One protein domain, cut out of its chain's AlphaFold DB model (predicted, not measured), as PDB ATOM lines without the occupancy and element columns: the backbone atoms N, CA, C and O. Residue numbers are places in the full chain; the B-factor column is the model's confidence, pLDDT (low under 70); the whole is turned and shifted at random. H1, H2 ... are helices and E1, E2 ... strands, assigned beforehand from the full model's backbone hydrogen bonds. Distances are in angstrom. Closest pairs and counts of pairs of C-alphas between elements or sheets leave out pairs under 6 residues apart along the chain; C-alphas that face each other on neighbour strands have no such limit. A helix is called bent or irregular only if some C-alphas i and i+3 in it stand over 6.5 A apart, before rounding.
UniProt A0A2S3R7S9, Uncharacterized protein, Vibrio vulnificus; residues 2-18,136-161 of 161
ATOM      1  N   VAL A   2       9.980 -49.819  34.932       84.44
ATOM      2  CA  VAL A   2      11.153 -49.146  34.355       84.44
ATOM      3  C   VAL A   2      10.840 -48.858  32.894       84.44
ATOM      4  O   VAL A   2      10.440 -49.766  32.171       84.44
ATOM      5  N   VAL A   3      10.984 -47.603  32.484       86.06
ATOM      6  CA  VAL A   3      10.895 -47.195  31.078       86.06
ATOM      7  C   VAL A   3      12.313 -46.962  30.585       86.06
ATOM      8  O   VAL A   3      13.072 -46.252  31.244       86.06
ATOM      9  N   VAL A   4      12.669 -47.580  29.461       83.69
ATOM     10  CA  VAL A   4      14.013 -47.506  28.877       83.69
ATOM     11  C   VAL A   4      13.977 -46.633  27.632       83.69
ATOM     12  O   VAL A   4      13.207 -46.890  26.711       83.69
ATOM     13  N   ASP A   5      14.829 -45.615  27.611       87.06
ATOM     14  CA  ASP A   5      15.142 -44.832  26.422       87.06
ATOM     15  C   ASP A   5      16.190 -45.612  25.612       87.06
ATOM     16  O   ASP A   5      17.360 -45.733  25.998       87.06
ATOM     17  N   THR A   6      15.758 -46.236  24.517       81.62
ATOM     18  CA  THR A   6      16.621 -47.090  23.692       81.62
ATOM     19  C   THR A   6      17.727 -46.299  23.002       81.62
ATOM     20  O   THR A   6      18.843 -46.804  22.896       81.62
ATOM     21  N   GLU A   7      17.485 -45.049  22.606       86.31
ATOM     22  CA  GLU A   7      18.489 -44.200  21.955       86.31
ATOM     23  C   GLU A   7      19.652 -43.901  22.908       86.31
ATOM     24  O   GLU A   7      20.819 -44.074  22.548       86.31
ATOM     25  N   LYS A   8      19.346 -43.555  24.163       88.19
ATOM     26  CA  LYS A   8      20.369 -43.273  25.183       88.19
ATOM     27  C   LYS A   8      21.011 -44.520  25.775       88.19
ATOM     28  O   LYS A   8      22.190 -44.494  26.125       88.19
ATOM     29  N   SER A   9      20.266 -45.615  25.906       85.25
ATOM     30  CA  SER A   9      20.804 -46.860  26.473       85.25
ATOM     31  C   SER A   9      21.683 -47.630  25.485       85.25
ATOM     32  O   SER A   9      22.608 -48.319  25.921       85.25
ATOM     33  N   THR A  10      21.470 -47.489  24.172       86.31
ATOM     34  CA  THR A  10      22.255 -48.179  23.133       86.31
ATOM     35  C   THR A  10      23.765 -47.946  23.221       86.31
ATOM     36  O   THR A  10      24.492 -48.939  23.272       86.31
ATOM     37  N   PRO A  11      24.300 -46.711  23.291       87.19
ATOM     38  CA  PRO A  11      25.749 -46.508  23.404       87.19
ATOM     39  C   PRO A  11      26.341 -47.059  24.714       87.19
ATOM     40  O   PRO A  11      27.521 -47.411  24.757       87.19
ATOM     41  N   LEU A  12      25.533 -47.164  25.775       85.75
ATOM     42  CA  LEU A  12      25.966 -47.639  27.093       85.75
ATOM     43  C   LEU A  12      26.018 -49.168  27.160       85.75
ATOM     44  O   LEU A  12      27.011 -49.750  27.590       85.75
ATOM     45  N   THR A  13      24.948 -49.815  26.705       84.06
ATOM     46  CA  THR A  13      24.745 -51.271  26.774       84.06
ATOM     47  C   THR A  13      25.290 -51.998  25.547       84.06
ATOM     48  O   THR A  13      25.572 -53.198  25.590       84.06
ATOM     49  N   GLY A  14      25.436 -51.282  24.430       83.00
ATOM     50  CA  GLY A  14      25.649 -51.866  23.114       83.00
ATOM     51  C   GLY A  14      24.471 -52.731  22.671       83.00
ATOM     52  O   GLY A  14      24.721 -53.727  21.989       83.00
ATOM     53  N   VAL A  15      23.240 -52.417  23.104       83.75
ATOM     54  CA  VAL A  15      22.062 -53.245  22.813       83.75
ATOM     55  C   VAL A  15      21.858 -53.407  21.311       83.75
ATOM     56  O   VAL A  15      21.988 -52.462  20.530       83.75
ATOM     57  N   LYS A  16      21.544 -54.632  20.902       83.88
ATOM     58  CA  LYS A  16      21.050 -54.950  19.565       83.88
ATOM     59  C   LYS A  16      19.686 -55.602  19.714       83.88
ATOM     60  O   LYS A  16      19.578 -56.659  20.332       83.88
ATOM     61  N   SER A  17      18.667 -54.974  19.144       86.00
ATOM     62  CA  SER A  17      17.325 -55.544  19.051       86.00
ATOM     63  C   SER A  17      17.189 -56.276  17.726       86.00
ATOM     64  O   SER A  17      17.483 -55.709  16.672       86.00
ATOM     65  N   VAL A  18      16.741 -57.526  17.765       90.75
ATOM     66  CA  VAL A  18      16.471 -58.314  16.560       90.75
ATOM     67  C   VAL A  18      15.006 -58.742  16.527       90.75
ATOM     68  O   VAL A  18      14.466 -59.131  17.567       90.75
ATOM     69  N   PHE A 136      19.752 -57.987  22.948       84.75
ATOM     70  CA  PHE A 136      21.045 -58.472  23.396       84.75
ATOM     71  C   PHE A 136      21.916 -57.306  23.830       84.75
ATOM     72  O   PHE A 136      22.339 -56.507  22.992       84.75
ATOM     73  N   GLU A 137      22.202 -57.218  25.126       84.12
ATOM     74  CA  GLU A 137      23.166 -56.261  25.659       84.12
ATOM     75  C   GLU A 137      24.579 -56.857  25.662       84.12
ATOM     76  O   GLU A 137      24.824 -57.936  26.198       84.12
ATOM     77  N   ARG A 138      25.545 -56.127  25.094       84.62
ATOM     78  CA  ARG A 138      26.963 -56.537  25.084       84.62
ATOM     79  C   ARG A 138      27.674 -56.225  26.394       84.62
ATOM     80  O   ARG A 138      28.721 -56.798  26.683       84.62
ATOM     81  N   LYS A 139      27.134 -55.275  27.154       84.69
ATOM     82  CA  LYS A 139      27.670 -54.831  28.436       84.69
ATOM     83  C   LYS A 139      26.587 -54.924  29.489       84.69
ATOM     84  O   LYS A 139      25.502 -54.373  29.325       84.69
ATOM     85  N   THR A 140      26.921 -55.568  30.598       80.94
ATOM     86  CA  THR A 140      26.104 -55.506  31.804       80.94
ATOM     87  C   THR A 140      26.301 -54.136  32.441       80.94
ATOM     88  O   THR A 140      27.371 -53.848  32.968       80.94
ATOM     89  N   ILE A 141      25.276 -53.291  32.361       85.25
ATOM     90  CA  ILE A 141      25.223 -51.971  32.995       85.25
ATOM     91  C   ILE A 141      24.131 -52.027  34.060       85.25
ATOM     92  O   ILE A 141      23.049 -52.564  33.814       85.25
ATOM     93  N   ASN A 142      24.401 -51.512  35.256       88.56
ATOM     94  CA  ASN A 142      23.411 -51.557  36.325       88.56
ATOM     95  C   ASN A 142      22.373 -50.422  36.194       88.56
ATOM     96  O   ASN A 142      22.575 -49.424  35.499       88.56
ATOM     97  N   LEU A 143      21.240 -50.558  36.892       88.75
ATOM     98  CA  LEU A 143      20.146 -49.580  36.820       88.75
ATOM     99  C   LEU A 143      20.563 -48.173  37.269       88.75
ATOM    100  O   LEU A 143      20.032 -47.196  36.748       88.75
ATOM    101  N   LYS A 144      21.503 -48.053  38.215       90.38
ATOM    102  CA  LYS A 144      21.987 -46.748  38.674       90.38
ATOM    103  C   LYS A 144      22.743 -46.033  37.557       90.38
ATOM    104  O   LYS A 144      22.468 -44.870  37.305       90.38
ATOM    105  N   GLU A 145      23.636 -46.727  36.862       91.56
ATOM    106  CA  GLU A 145      24.399 -46.165  35.741       91.56
ATOM    107  C   GLU A 145      23.483 -45.710  34.596       91.56
ATOM    108  O   GLU A 145      23.653 -44.614  34.064       91.56
ATOM    109  N   LEU A 146      22.470 -46.513  34.251       90.25
ATOM    110  CA  LEU A 146      21.477 -46.130  33.245       90.25
ATOM    111  C   LEU A 146      20.643 -44.919  33.683       90.25
ATOM    112  O   LEU A 146      20.338 -44.054  32.864       90.25
ATOM    113  N   HIS A 147      20.265 -44.852  34.961       91.44
ATOM    114  CA  HIS A 147      19.492 -43.738  35.503       91.44
ATOM    115  C   HIS A 147      20.315 -42.445  35.524       91.44
ATOM    116  O   HIS A 147      19.830 -41.404  35.089       91.44
ATOM    117  N   ASP A 148      21.568 -42.515  35.975       93.38
ATOM    118  CA  ASP A 148      22.484 -41.371  36.028       93.38
ATOM    119  C   ASP A 148      22.784 -40.821  34.624       93.38
ATOM    120  O   ASP A 148      22.947 -39.614  34.453       93.38
ATOM    121  N   ALA A 149      22.789 -41.686  33.604       92.19
ATOM    122  CA  ALA A 149      22.901 -41.295  32.199       92.19
ATOM    123  C   ALA A 149      21.571 -40.829  31.568       92.19
ATOM    124  O   ALA A 149      21.524 -40.520  30.377       92.19
ATOM    125  N   GLY A 150      20.471 -40.810  32.330       92.56
ATOM    126  CA  GLY A 150      19.141 -40.442  31.839       92.56
ATOM    127  C   GLY A 150      18.564 -41.413  30.804       92.56
ATOM    128  O   GLY A 150      17.665 -41.037  30.052       92.56
ATOM    129  N   ALA A 151      19.090 -42.641  30.743       92.12
ATOM    130  CA  ALA A 151      18.674 -43.686  29.812       92.12
ATOM    131  C   ALA A 151      17.487 -44.517  30.328       92.12
ATOM    132  O   ALA A 151      16.882 -45.266  29.563       92.12
ATOM    133  N   ILE A 152      17.134 -44.395  31.611       91.50
ATOM    134  CA  ILE A 152      15.922 -44.998  32.174       91.50
ATOM    135  C   ILE A 152      15.182 -44.032  33.093       91.50
ATOM    136  O   ILE A 152      15.782 -43.171  33.735       91.50
ATOM    137  N   VAL A 153      13.876 -44.256  33.228       90.88
ATOM    138  CA  VAL A 153      13.031 -43.638  34.254       90.88
ATOM    139  C   VAL A 153      12.381 -44.738  35.086       90.88
ATOM    140  O   VAL A 153      11.774 -45.670  34.552       90.88
ATOM    141  N   ILE A 154      12.496 -44.632  36.411       87.38
ATOM    142  CA  ILE A 154      11.868 -45.563  37.353       87.38
ATOM    143  C   ILE A 154      10.576 -44.933  37.869       87.38
ATOM    144  O   ILE A 154      10.598 -44.025  38.697       87.38
ATOM    145  N   ILE A 155       9.440 -45.448  37.406       86.50
ATOM    146  CA  ILE A 155       8.117 -45.036  37.878       86.50
ATOM    147  C   ILE A 155       7.750 -45.932  39.061       86.50
ATOM    148  O   ILE A 155       7.515 -47.137  38.891       86.50
ATOM    149  N   LYS A 156       7.750 -45.338  40.259       82.19
ATOM    150  CA  LYS A 156       7.479 -46.029  41.530       82.19
ATOM    151  C   LYS A 156       5.983 -46.224  41.784       82.19
ATOM    152  O   LYS A 156       5.598 -47.287  42.256       82.19
ATOM    153  N   ASP A 157       5.160 -45.268  41.362       78.12
ATOM    154  CA  ASP A 157       3.728 -45.236  41.663       78.12
ATOM    155  C   ASP A 157       2.892 -45.407  40.393       78.12
ATOM    156  O   ASP A 157       2.356 -44.453  39.830       78.12
ATOM    157  N   LEU A 158       2.787 -46.647  39.915       68.69
ATOM    158  CA  LEU A 158       1.751 -46.997  38.949       68.69
ATOM    159  C   LEU A 158       0.461 -47.276  39.711       68.69
ATOM    160  O   LEU A 158       0.358 -48.279  40.414       68.69
ATOM    161  N   LYS A 159      -0.527 -46.396  39.559       61.91
ATOM    162  CA  LYS A 159      -1.901 -46.714  39.941       61.91
ATOM    163  C   LYS A 159      -2.575 -47.381  38.741       61.91
ATOM    164  O   LYS A 159      -2.533 -46.792  37.660       61.91
ATOM    165  N   PRO A 160      -3.145 -48.587  38.897       59.22
ATOM    166  CA  PRO A 160      -4.038 -49.136  37.889       59.22
ATOM    167  C   PRO A 160      -5.147 -48.120  37.605       59.22
ATOM    168  O   PRO A 160      -5.636 -47.478  38.540       59.22
ATOM    169  N   LEU A 161      -5.485 -47.960  36.327       50.56
ATOM    170  CA  LEU A 161      -6.713 -47.280  35.919       50.56
ATOM    171  C   LEU A 161      -7.922 -48.153  36.259       50.56
ATOM    172  O   LEU A 161      -7.807 -49.388  36.078       50.56
TER     173      LEU A 161
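This is residues 2 to 18 and 136 to 161 of the 161 residues of an uncharacterized protein of Vibrio vulnificus (UniProt A0A2S3R7S9). A short two-strand ribbon, E1 and E3 side by side, has two small helices, H1 and H2, gathered at the end where E1 finishes and E3 starts. From this loose group E2 reaches away beyond H1, and an unnamed tail, residues 155 to 161, runs on from E3 and makes much of the length. The printed part has 43 residues, in the order E1, H1, E2, H2, E3; the sheet E1 - E3 is antiparallel and the class is mixed, helices and strands. The whole is loose, with a radius of gyration of the C-alphas of 11.7 A and spans of 35 by 25 by 16 A.

Find C-alpha 2 at (11.153, -49.146, 34.355), where E1, residues 2 to 4, begins; it is 6.4 A long. After Asp 5 you reach H1, residues 6 to 13, 9.6 A long. H1 is irregular, but only just: C-alphas 8 and 11 are 6.52 A apart. Next comes E2, residues 16 to 18, 6.4 A long, ending at C-alpha 18 (16.471, -58.314, 16.560). Beyond the cut, look for H2, residues 143 to 148, 8.6 A long. E3, residues 152 to 154, is 6.6 A long and ends at C-alpha 154 (11.868, -45.563, 37.353).

Start with E1 and E3, which are antiparallel at 166 degrees. The C-alphas of Val 3 and Val 153 face each other at 5.2 A. N 3 and O 153, 2.9 A, and N 153 and O 3, 2.9 A, are within hydrogen-bond range. Look next at H2 and E3, whose closest C-alphas, those of Leu 146 and Ile 152, are 5.8 A apart. H1 and E3 come closest at the C-alphas of Ser 9 and Ile 152, 7.7 A. H1 and H2 are close but not clearly touching, with the closest C-alphas, Ser 9 and Leu 146, at 6.8 A. They run opposite ways at a steep tilt of 67 degrees, only just short of about perpendicular. E2 pairs with no named strand and is apart from E1, H2 and E3. In H2 every O i to N i+4 pair is within hydrogen-bond range; in H1, 2 of 4 are.

The C-alphas farthest apart are those of Arg 138 and Leu 161, 36.6 A. Residues 19 to 135 are not printed, and C-alphas 18 and 136 are 8.2 A apart across that cut, which lies in the link from E2 to H2. The links E1 to H1, H1 to E2 and H2 to E3 are tight. The mean pLDDT of the printed part is 84.3; look for low confidence, under 70, at residues 158 to 161, the last of which ends the chain.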